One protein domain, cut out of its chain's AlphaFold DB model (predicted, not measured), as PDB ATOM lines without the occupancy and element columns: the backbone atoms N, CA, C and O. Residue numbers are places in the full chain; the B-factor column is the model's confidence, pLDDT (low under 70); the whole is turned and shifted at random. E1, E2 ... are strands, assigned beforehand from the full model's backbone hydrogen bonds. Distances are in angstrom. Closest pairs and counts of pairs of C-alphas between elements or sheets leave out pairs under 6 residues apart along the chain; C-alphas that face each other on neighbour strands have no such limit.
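AT A GLANCE: This is residues 180 to 267 of the 290 residues of an uncharacterized protein of [Flexibacter] sp. ATCC 35208 (UniProt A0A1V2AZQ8). With little regular structure, the domain is a twisted four-strand sheet, E4 E3 E2 E5, with the ribbon E1 E6 over part of one face and long loops around. The 88 printed residues hold strands E1 to E6 and no named helix: all strand, 27 residues. Both sheets are antiparallel; E2 E3 E4 E5 form a Greek key, a meander closed by E5 beside E2. It is compact, radius of gyration of the C-alphas 11.6 A, spanning 33 by 28 by 24 A.

IN THESE COORDINATES: E2 is residues 209 to 213, E3 218 to 221, E4 226 to 228, E5 236 to 241, 17.1 A long. E1, 180 to 183, begins at C-alpha (200.604, 221.710, 189.822); E6, 259 to 263, ends at C-alpha (195.156, 224.156, 187.024).

HOW THE PARTS SIT: Within hydrogen-bond range are N 212 and O 238 of E2 and E5, 2.8 A; N 211 and O 220 of hairpin E2 and E3, 2.8 A; N 221 and O 226 of hairpin E3 and E4, 2.7 A; N 182 and O 260 of E1 and E6, 3.0 A. The closest C-alphas of E5 and E6, Ile 239 and Leu 261, are 7.8 A apart.

THE WHOLE: The printed part has no cut. Links E1 to E2 and E5 to E6 are long. No printed residue is under 70 in pLDDT.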
ATOM      1  N   GLU A 180     199.873 222.480 188.826       95.25
ATOM      2  CA  GLU A 180     200.604 221.710 189.822       95.25
ATOM      3  C   GLU A 180     200.189 220.244 189.833       95.25
ATOM      4  O   GLU A 180     199.122 219.861 189.345       95.25
ATOM      5  N   ILE A 181     201.065 219.440 190.430       94.19
ATOM      6  CA  ILE A 181     200.862 218.022 190.666       94.19
ATOM      7  C   ILE A 181     200.909 217.735 192.162       94.19
ATOM      8  O   ILE A 181     201.765 218.257 192.877       94.19
ATOM      9  N   SER A 182     200.001 216.885 192.624       92.06
ATOM     10  CA  SER A 182     199.951 216.407 194.001       92.06
ATOM     11  C   SER A 182     199.632 214.914 194.065       92.06
ATOM     12  O   SER A 182     199.264 214.299 193.057       92.06
ATOM     13  N   ASN A 183     199.810 214.333 195.255       88.06
ATOM     14  CA  ASN A 183     199.370 212.975 195.560       88.06
ATOM     15  C   ASN A 183     197.848 212.874 195.336       88.06
ATOM     16  O   ASN A 183     197.071 213.758 195.716       88.06
ATOM     17  N   GLY A 184     197.435 211.791 194.683       84.38
ATOM     18  CA  GLY A 184     196.052 211.526 194.332       84.38
ATOM     19  C   GLY A 184     195.139 210.994 195.445       84.38
ATOM     20  O   GLY A 184     193.948 210.883 195.198       84.38
ATOM     21  N   GLU A 185     195.620 210.672 196.647       81.06
ATOM     22  CA  GLU A 185     194.900 209.918 197.696       81.06
ATOM     23  C   GLU A 185     193.462 210.383 197.989       81.06
ATOM     24  O   GLU A 185     192.597 209.551 198.249       81.06
ATOM     25  N   ASN A 186     193.176 211.684 197.884       83.00
ATOM     26  CA  ASN A 186     191.852 212.264 198.153       83.00
ATOM     27  C   ASN A 186     191.164 212.838 196.906       83.00
ATOM     28  O   ASN A 186     190.334 213.743 197.001       83.00
ATOM     29  N   ARG A 187     191.550 212.374 195.718       91.12
ATOM     30  CA  ARG A 187     191.087 212.922 194.441       91.12
ATOM     31  C   ARG A 187     190.206 211.925 193.706       91.12
ATOM     32  O   ARG A 187     190.198 210.729 193.986       91.12
ATOM     33  N   LYS A 188     189.406 212.442 192.775       89.94
ATOM     34  CA  LYS A 188     188.447 211.636 192.025       89.94
ATOM     35  C   LYS A 188     189.140 210.958 190.846       89.94
ATOM     36  O   LYS A 188     189.672 211.628 189.966       89.94
ATOM     37  N   PHE A 189     189.071 209.634 190.810       91.94
ATOM     38  CA  PHE A 189     189.529 208.813 189.691       91.94
ATOM     39  C   PHE A 189     188.336 208.215 188.960       91.94
ATOM     40  O   PHE A 189     187.287 207.975 189.560       91.94
ATOM     41  N   VAL A 190     188.521 207.960 187.670       88.88
ATOM     42  CA  VAL A 190     187.636 207.105 186.879       88.88
ATOM     43  C   VAL A 190     188.373 205.793 186.649       88.88
ATOM     44  O   VAL A 190     189.591 205.805 186.451       88.88
ATOM     45  N   ASP A 191     187.646 204.679 186.762       77.00
ATOM     46  CA  ASP A 191     188.200 203.325 186.795       77.00
ATOM     47  C   ASP A 191     189.278 203.111 185.720       77.00
ATOM     48  O   ASP A 191     189.139 203.568 184.586       77.00
ATOM     49  N   SER A 192     190.353 202.407 186.094       72.94
ATOM     50  CA  SER A 192     191.556 202.091 185.295       72.94
ATOM     51  C   SER A 192     192.575 203.212 185.024       72.94
ATOM     52  O   SER A 192     193.641 202.914 184.486       72.94
ATOM     53  N   CYS A 193     192.333 204.461 185.444       85.69
ATOM     54  CA  CYS A 193     193.310 205.540 185.266       85.69
ATOM     55  C   CYS A 193     194.140 205.811 186.533       85.69
ATOM     56  O   CYS A 193     193.599 206.008 187.621       85.69
ATOM     57  N   ASP A 194     195.462 205.894 186.373       90.19
ATOM     58  CA  ASP A 194     196.408 206.309 187.421       90.19
ATOM     59  C   ASP A 194     196.472 207.849 187.584       90.19
ATOM     60  O   ASP A 194     197.196 208.387 188.421       90.19
ATOM     61  N   ILE A 195     195.671 208.585 186.809       93.88
ATOM     62  CA  ILE A 195     195.604 210.047 186.805       93.88
ATOM     63  C   ILE A 195     194.190 210.457 187.215       93.88
ATOM     64  O   ILE A 195     193.210 210.015 186.613       93.88
ATOM     65  N   ALA A 196     194.075 211.293 188.246       95.12
ATOM     66  CA  ALA A 196     192.794 211.829 188.688       95.12
ATOM     67  C   ALA A 196     192.188 212.769 187.633       95.12
ATOM     68  O   ALA A 196     192.885 213.289 186.755       95.12
ATOM     69  N   VAL A 197     190.886 213.030 187.743       95.56
ATOM     70  CA  VAL A 197     190.236 214.072 186.940       95.56
ATOM     71  C   VAL A 197     190.921 215.424 187.160       95.56
ATOM     72  O   VAL A 197     191.367 215.733 188.265       95.56
ATOM     73  N   VAL A 198     191.028 216.219 186.094       96.50
ATOM     74  CA  VAL A 198     191.694 217.523 186.153       96.50
ATOM     75  C   VAL A 198     190.716 218.562 186.688       96.50
ATOM     76  O   VAL A 198     189.603 218.703 186.180       96.50
ATOM     77  N   GLU A 199     191.152 219.307 187.698       96.38
ATOM     78  CA  GLU A 199     190.366 220.358 188.344       96.38
ATOM     79  C   GLU A 199     191.118 221.692 188.313       96.38
ATOM     80  O   GLU A 199     192.337 221.737 188.122       96.38
ATOM     81  N   ASN A 200     190.407 222.796 188.517       96.19
ATOM     82  CA  ASN A 200     191.036 224.080 188.819       96.19
ATOM     83  C   ASN A 200     191.178 224.312 190.338       96.19
ATOM     84  O   ASN A 200     190.773 223.488 191.156       96.19
ATOM     85  N   VAL A 201     191.720 225.469 190.730       95.31
ATOM     86  CA  VAL A 201     191.869 225.882 192.147       95.31
ATOM     87  C   VAL A 201     190.555 225.967 192.930       95.31
ATOM     88  O   VAL A 201     190.577 225.996 194.156       95.31
ATOM     89  N   LYS A 202     189.411 226.008 192.239       95.38
ATOM     90  CA  LYS A 202     188.066 225.988 192.826       95.38
ATOM     91  C   LYS A 202     187.468 224.583 192.904       95.38
ATOM     92  O   LYS A 202     186.312 224.454 193.298       95.38
ATOM     93  N   HIS A 203     188.232 223.547 192.551       92.69
ATOM     94  CA  HIS A 203     187.757 222.168 192.417       92.69
ATOM     95  C   HIS A 203     186.667 221.993 191.348       92.69
ATOM     96  O   HIS A 203     185.870 221.058 191.398       92.69
ATOM     97  N   GLU A 204     186.616 222.894 190.366       94.44
ATOM     98  CA  GLU A 204     185.731 222.743 189.216       94.44
ATOM     99  C   GLU A 204     186.372 221.776 188.222       94.44
ATOM    100  O   GLU A 204     187.541 221.922 187.853       94.44
ATOM    101  N   LEU A 205     185.592 220.787 187.788       93.62
ATOM    102  CA  LEU A 205     186.011 219.798 186.802       93.62
ATOM    103  C   LEU A 205     186.261 220.465 185.444       93.62
ATOM    104  O   LEU A 205     185.384 221.144 184.908       93.62
ATOM    105  N   LEU A 206     187.424 220.193 184.855       94.88
ATOM    106  CA  LEU A 206     187.800 220.674 183.527       94.88
ATOM    107  C   LEU A 206     187.564 219.558 182.502       94.88
ATOM    108  O   LEU A 206     188.393 218.669 182.320       94.88
ATOM    109  N   THR A 207     186.386 219.565 181.878       91.44
ATOM    110  CA  THR A 207     185.889 218.450 181.048       91.44
ATOM    111  C   THR A 207     186.598 218.294 179.706       91.44
ATOM    112  O   THR A 207     186.562 217.225 179.108       91.44
ATOM    113  N   ASP A 208     187.223 219.361 179.227       91.00
ATOM    114  CA  ASP A 208     187.965 219.452 177.968       91.00
ATOM    115  C   ASP A 208     189.485 219.289 178.159       91.00
ATOM    116  O   ASP A 208     190.261 219.409 177.207       91.00
ATOM    117  N   ALA A 209     189.920 219.007 179.391       94.88
ATOM    118  CA  ALA A 209     191.310 218.746 179.708       94.88
ATOM    119  C   ALA A 209     191.688 217.291 179.393       94.88
ATOM    120  O   ALA A 209     191.030 216.333 179.807       94.88
ATOM    121  N   PHE A 210     192.828 217.124 178.733       95.12
ATOM    122  CA  PHE A 210     193.499 215.844 178.566       95.12
ATOM    123  C   PHE A 210     194.930 215.930 179.087       95.12
ATOM    124  O   PHE A 210     195.541 216.998 179.156       95.12
ATOM    125  N   VAL A 211     195.466 214.786 179.487       95.75
ATOM    126  CA  VAL A 211     196.787 214.688 180.098       95.75
ATOM    127  C   VAL A 211     197.700 213.928 179.169       95.75
ATOM    128  O   VAL A 211     197.350 212.881 178.632       95.75
ATOM    129  N   VAL A 212     198.888 214.468 178.979       95.06
ATOM    130  CA  VAL A 212     199.919 213.871 178.156       95.06
ATOM    131  C   VAL A 212     201.045 213.399 179.060       95.06
ATOM    132  O   VAL A 212     201.488 214.157 179.921       95.06
ATOM    133  N   VAL A 213     201.481 212.154 178.886       93.62
ATOM    134  CA  VAL A 213     202.468 211.507 179.764       93.62
ATOM    135  C   VAL A 213     203.824 211.419 179.061       93.62
ATOM    136  O   VAL A 213     203.893 211.115 177.868       93.62
ATOM    137  N   ASN A 214     204.883 211.705 179.823       89.00
ATOM    138  CA  ASN A 214     206.321 211.646 179.542       89.00
ATOM    139  C   ASN A 214     206.841 212.463 178.334       89.00
ATOM    140  O   ASN A 214     207.778 213.249 178.480       89.00
ATOM    141  N   ASN A 215     206.297 212.244 177.134       78.19
ATOM    142  CA  ASN A 215     206.881 212.682 175.857       78.19
ATOM    143  C   ASN A 215     205.900 212.624 174.658       78.19
ATOM    144  O   ASN A 215     206.306 212.398 173.522       78.19
ATOM    145  N   ASP A 216     204.611 212.877 174.896       72.38
ATOM    146  CA  ASP A 216     203.554 213.069 173.881       72.38
ATOM    147  C   ASP A 216     202.988 211.826 173.175       72.38
ATOM    148  O   ASP A 216     201.990 211.931 172.456       72.38
ATOM    149  N   THR A 217     203.539 210.638 173.421       75.38
ATOM    150  CA  THR A 217     203.038 209.380 172.835       75.38
ATOM    151  C   THR A 217     201.780 208.857 173.526       75.38
ATOM    152  O   THR A 217     200.973 208.175 172.894       75.38
ATOM    153  N   ILE A 218     201.590 209.216 174.795       88.94
ATOM    154  CA  ILE A 218     200.503 208.724 175.636       88.94
ATOM    155  C   ILE A 218     199.579 209.880 175.974       88.94
ATOM    156  O   ILE A 218     199.992 210.872 176.580       88.94
ATOM    157  N   LYS A 219     198.313 209.735 175.586       92.38
ATOM    158  CA  LYS A 219     197.264 210.720 175.856       92.38
ATOM    159  C   LYS A 219     196.179 210.076 176.691       92.38
ATOM    160  O   LYS A 219     195.580 209.088 176.272       92.38
ATOM    161  N   CYS A 220     195.929 210.660 177.844       92.94
ATOM    162  CA  CYS A 220     194.904 210.251 178.775       92.94
ATOM    163  C   CYS A 220     193.776 211.277 178.794       92.94
ATOM    164  O   CYS A 220     194.011 212.483 178.772       92.94
ATOM    165  N   LEU A 221     192.550 210.782 178.873       93.50
ATOM    166  CA  LEU A 221     191.324 211.509 179.152       93.50
ATOM    167  C   LEU A 221     190.830 211.030 180.522       93.50
ATOM    168  O   LEU A 221     189.991 210.123 180.588       93.50
ATOM    169  N   PRO A 222     191.357 211.595 181.628       92.69
ATOM    170  CA  PRO A 222     191.049 211.113 182.972       92.69
ATOM    171  C   PRO A 222     189.553 211.155 183.299       92.69
ATOM    172  O   PRO A 222     189.062 210.307 184.035       92.69
ATOM    173  N   MET A 223     188.805 212.094 182.702       91.81
ATOM    174  CA  MET A 223     187.354 212.221 182.890       91.81
ATOM    175  C   MET A 223     186.569 210.972 182.461       91.81
ATOM    176  O   MET A 223     185.499 210.711 183.001       91.81
ATOM    177  N   ILE A 224     187.084 210.208 181.496       91.19
ATOM    178  CA  ILE A 224     186.437 208.991 180.980       91.19
ATOM    179  C   ILE A 224     187.286 207.736 181.220       91.19
ATOM    180  O   ILE A 224     187.002 206.692 180.643       91.19
ATOM    181  N   GLY A 225     188.341 207.838 182.037       90.25
ATOM    182  CA  GLY A 225     189.212 206.712 182.380       90.25
ATOM    183  C   GLY A 225     189.992 206.126 181.199       90.25
ATOM    184  O   GLY A 225     190.380 204.965 181.241       90.25
ATOM    185  N   MET A 226     190.214 206.889 180.125       90.00
ATOM    186  CA  MET A 226     190.819 206.366 178.896       90.00
ATOM    187  C   MET A 226     192.254 206.858 178.737       90.00
ATOM    188  O   MET A 226     192.489 208.059 178.762       90.00
ATOM    189  N   CYS A 227     193.205 205.962 178.483       90.06
ATOM    190  CA  CYS A 227     194.554 206.312 178.039       90.06
ATOM    191  C   CYS A 227     194.870 205.586 176.732       90.06
ATOM    192  O   CYS A 227     194.692 204.376 176.621       90.06
ATOM    193  N   LYS A 228     195.342 206.326 175.729       89.06
ATOM    194  CA  LYS A 228     195.875 205.748 174.497       89.06
ATOM    195  C   LYS A 228     197.376 205.539 174.666       89.06
ATOM    196  O   LYS A 228     198.120 206.517 174.661       89.06
ATOM    197  N   GLY A 229     197.785 204.279 174.763       84.88
ATOM    198  CA  GLY A 229     199.167 203.865 175.007       84.88
ATOM    199  C   GLY A 229     199.357 203.299 176.413       84.88
ATOM    200  O   GLY A 229     198.479 203.422 177.264       84.88
ATOM    201  N   GLU A 230     200.511 202.682 176.638       83.69
ATOM    202  CA  GLU A 230     200.876 202.055 177.907       83.69
ATOM    203  C   GLU A 230     202.096 202.760 178.503       83.69
ATOM    204  O   GLU A 230     202.994 203.188 177.777       83.69
ATOM    205  N   TYR A 231     202.119 202.882 179.828       85.56
ATOM    206  CA  TYR A 231     203.258 203.381 180.588       85.56
ATOM    207  C   TYR A 231     203.470 202.509 181.818       85.56
ATOM    208  O   TYR A 231     202.527 202.184 182.534       85.56
ATOM    209  N   GLU A 232     204.728 202.182 182.098       83.81
ATOM    210  CA  GLU A 232     205.110 201.550 183.366       83.81
ATOM    211  C   GLU A 232     205.261 202.588 184.483       83.81
ATOM    212  O   GLU A 232     205.003 202.304 185.652       83.81
ATOM    213  N   LYS A 233     205.674 203.808 184.116       87.62
ATOM    214  CA  LYS A 233     205.960 204.906 185.036       87.62
ATOM    215  C   LYS A 233     205.542 206.251 184.446       87.62
ATOM    216  O   LYS A 233     205.707 206.504 183.252       87.62
ATOM    217  N   ILE A 234     205.049 207.123 185.319       89.50
ATOM    218  CA  ILE A 234     204.784 208.528 185.025       89.50
ATOM    219  C   ILE A 234     205.982 209.345 185.534       89.50
ATOM    220  O   ILE A 234     206.150 209.519 186.737       89.50
ATOM    221  N   ASP A 235     206.839 209.816 184.629       90.62
ATOM    222  CA  ASP A 235     208.004 210.656 184.948       90.62
ATOM    223  C   ASP A 235     207.669 212.146 184.854       90.62
ATOM    224  O   ASP A 235     208.118 212.965 185.660       90.62
ATOM    225  N   SER A 236     206.860 212.510 183.865       93.12
ATOM    226  CA  SER A 236     206.384 213.871 183.673       93.12
ATOM    227  C   SER A 236     205.011 213.868 183.023       93.12
ATOM    228  O   SER A 236     204.620 212.930 182.326       93.12
ATOM    229  N   VAL A 237     204.263 214.938 183.253       94.75
ATOM    230  CA  VAL A 237     202.940 215.121 182.661       94.75
ATOM    231  C   VAL A 237     202.755 216.538 182.162       94.75
ATOM    232  O   VAL A 237     203.402 217.475 182.625       94.75
ATOM    233  N   LYS A 238     201.846 216.698 181.212       95.31
ATOM    234  CA  LYS A 238     201.421 217.985 180.679       95.31
ATOM    235  C   LYS A 238     199.906 217.983 180.570       95.31
ATOM    236  O   LYS A 238     199.333 217.042 180.026       95.31
ATOM    237  N   ILE A 239     199.261 219.027 181.075       96.75
ATOM    238  CA  ILE A 239     197.822 219.238 180.895       96.75
ATOM    239  C   ILE A 239     197.636 219.990 179.581       96.75
ATOM    240  O   ILE A 239     198.349 220.960 179.325       96.75
ATOM    241  N   ALA A 240     196.693 219.566 178.751       95.62
ATOM    242  CA  ALA A 240     196.364 220.223 177.497       95.62
ATOM    243  C   ALA A 240     194.847 220.296 177.291       95.62
ATOM    244  O   ALA A 240     194.093 219.520 177.871       95.62
ATOM    245  N   PHE A 241     194.424 221.252 176.471       94.81
ATOM    246  CA  PHE A 241     193.030 221.562 176.173       94.81
ATOM    247  C   PHE A 241     192.777 221.523 174.665       94.81
ATOM    248  O   PHE A 241     193.701 221.673 173.858       94.81
ATOM    249  N   GLU A 242     191.518 221.346 174.267       89.81
ATOM    250  CA  GLU A 242     191.122 221.258 172.853       89.81
ATOM    251  C   GLU A 242     191.427 222.532 172.050       89.81
ATOM    252  O   GLU A 242     191.713 222.463 170.855       89.81
ATOM    253  N   ASN A 243     191.457 223.698 172.704       87.88
ATOM    254  CA  ASN A 243     191.866 224.967 172.090       87.88
ATOM    255  C   ASN A 243     193.386 225.079 171.835       87.88
ATOM    256  O   ASN A 243     193.860 226.114 171.363       87.88
ATOM    257  N   GLY A 244     194.153 224.038 172.163       91.38
ATOM    258  CA  GLY A 244     195.600 223.961 171.994       91.38
ATOM    259  C   GLY A 244     196.407 224.495 173.179       91.38
ATOM    260  O   GLY A 244     197.623 224.303 173.202       91.38
ATOM    261  N   MET A 245     195.777 225.126 174.176       94.44
ATOM    262  CA  MET A 245     196.483 225.558 175.383       94.44
ATOM    263  C   MET A 245     197.052 224.347 176.119       94.44
ATOM    264  O   MET A 245     196.392 223.320 176.262       94.44
ATOM    265  N   SER A 246     198.276 224.473 176.624       95.56
ATOM    266  CA  SER A 246     198.883 223.447 177.469       95.56
ATOM    267  C   SER A 246     199.703 224.062 178.601       95.56
ATOM    268  O   SER A 246     200.041 225.250 178.566       95.56
ATOM    269  N   SER A 247     199.969 223.272 179.636       96.12
ATOM    270  CA  SER A 247     200.950 223.605 180.659       96.12
ATOM    271  C   SER A 247     202.363 223.362 180.122       96.12
ATOM    272  O   SER A 247     202.560 222.741 179.074       96.12
ATOM    273  N   GLY A 248     203.370 223.770 180.891       94.38
ATOM    274  CA  GLY A 248     204.693 223.166 180.757       94.38
ATOM    275  C   GLY A 248     204.670 221.682 181.149       94.38
ATOM    276  O   GLY A 248     203.693 221.190 181.724       94.38
ATOM    277  N   TRP A 249     205.761 220.969 180.873       94.00
ATOM    278  CA  TRP A 249     205.980 219.639 181.446       94.00
ATOM    279  C   TRP A 249     206.215 219.754 182.953       94.00
ATOM    280  O   TRP A 249     207.110 220.472 183.400       94.00
ATOM    281  N   ILE A 250     205.416 219.030 183.729       94.38
ATOM    282  CA  ILE A 250     205.473 218.987 185.186       94.38
ATOM    283  C   ILE A 250     206.127 217.656 185.579       94.38
ATOM    284  O   ILE A 250     205.546 216.601 185.311       94.38
ATOM    285  N   PRO A 251     207.332 217.663 186.176       93.12
ATOM    286  CA  PRO A 251     207.989 216.436 186.607       93.12
ATOM    287  C   PRO A 251     207.300 215.853 187.844       93.12
ATOM    288  O   PRO A 251     206.960 216.584 188.781       93.12
ATOM    289  N   ILE A 252     207.156 214.529 187.879       89.88
ATOM    290  CA  ILE A 252     206.688 213.811 189.063       89.88
ATOM    291  C   ILE A 252     207.852 213.711 190.050       89.88
ATOM    292  O   ILE A 252     208.900 213.147 189.745       89.88
ATOM    293  N   LYS A 253     207.690 214.293 191.242       84.06
ATOM    294  CA  LYS A 253     208.749 214.339 192.271       84.06
ATOM    295  C   LYS A 253     208.646 213.230 193.315       84.06
ATOM    296  O   LYS A 253     209.506 213.134 194.185       84.06
ATOM    297  N   PHE A 254     207.588 212.435 193.264       80.94
ATOM    298  CA  PHE A 254     207.248 211.442 194.271       80.94
ATOM    299  C   PHE A 254     207.018 210.084 193.607       80.94
ATOM    300  O   PHE A 254     206.653 210.003 192.440       80.94
ATOM    301  N   ASN A 255     207.276 209.003 194.336       72.75
ATOM    302  CA  ASN A 255     207.317 207.647 193.777       72.75
ATOM    303  C   ASN A 255     205.928 206.984 193.697       72.75
ATOM    304  O   ASN A 255     205.812 205.761 193.758       72.75
ATOM    305  N   GLU A 256     204.866 207.783 193.624       72.44
ATOM    306  CA  GLU A 256     203.498 207.283 193.671       72.44
ATOM    307  C   GLU A 256     202.968 207.012 192.276       72.44
ATOM    308  O   GLU A 256     203.241 207.732 191.317       72.44
ATOM    309  N   ARG A 257     202.153 205.965 192.193       78.81
ATOM    310  CA  ARG A 257     201.508 205.565 190.951       78.81
ATOM    311  C   ARG A 257     200.321 206.462 190.602       78.81
ATOM    312  O   ARG A 257     200.076 206.685 189.427       78.81
ATOM    313  N   LYS A 258     199.607 206.979 191.610       89.44
ATOM    314  CA  LYS A 258     198.389 207.774 191.429       89.44
ATOM    315  C   LYS A 258     198.648 209.256 191.633       89.44
ATOM    316  O   LYS A 258     199.033 209.673 192.721       89.44
ATOM    317  N   ILE A 259     198.367 210.051 190.610       93.31
ATOM    318  CA  ILE A 259     198.639 211.490 190.618       93.31
ATOM    319  C   ILE A 259     197.368 212.311 190.433       93.31
ATOM    320  O   ILE A 259     196.402 211.861 189.814       93.31
ATOM    321  N   ALA A 260     197.393 213.546 190.922       94.88
ATOM    322  CA  ALA A 260     196.360 214.535 190.666       94.88
ATOM    323  C   ALA A 260     196.940 215.829 190.105       94.88
ATOM    324  O   ALA A 260     198.045 216.241 190.457       94.88
ATOM    325  N   LEU A 261     196.168 216.464 189.226       95.94
ATOM    326  CA  LEU A 261     196.569 217.634 188.461       95.94
ATOM    327  C   LEU A 261     195.598 218.779 188.720       95.94
ATOM    328  O   LEU A 261     194.389 218.613 188.566       95.94
ATOM    329  N   THR A 262     196.140 219.935 189.105       97.06
ATOM    330  CA  THR A 262     195.350 221.143 189.374       97.06
ATOM    331  C   THR A 262     195.825 222.288 188.488       97.06
ATOM    332  O   THR A 262     197.010 222.619 188.465       97.06
ATOM    333  N   VAL A 263     194.900 222.918 187.767       97.31
ATOM    334  CA  VAL A 263     195.156 224.156 187.024       97.31
ATOM    335  C   VAL A 263     195.079 225.336 187.989       97.31
ATOM    336  O   VAL A 263     194.046 225.574 188.614       97.31
ATOM    337  N   LEU A 264     196.169 226.097 188.097       96.50
ATOM    338  CA  LEU A 264     196.359 227.167 189.082       96.50
ATOM    339  C   LEU A 264     195.722 228.500 188.659       96.50
ATOM    340  O   LEU A 264     196.322 229.570 188.774       96.50
ATOM    341  N   THR A 265     194.509 228.445 188.117       94.62
ATOM    342  CA  THR A 265     193.735 229.632 187.755       94.62
ATOM    343  C   THR A 265     192.238 229.350 187.760       94.62
ATOM    344  O   THR A 265     191.804 228.232 187.507       94.62
ATOM    345  N   GLU A 266     191.442 230.381 188.029       93.81
ATOM    346  CA  GLU A 266     189.979 230.347 187.911       93.81
ATOM    347  C   GLU A 266     189.495 230.667 186.487       93.81
ATOM    348  O   GLU A 266     188.300 230.632 186.201       93.81
ATOM    349  N   ILE A 267     190.412 231.040 185.595       92.56
ATOM    350  CA  ILE A 267     190.092 231.419 184.222       92.56
ATOM    351  C   ILE A 267     189.793 230.142 183.430       92.56
ATOM    352  O   ILE A 267     190.598 229.210 183.479       92.56
TER     353      ILE A 267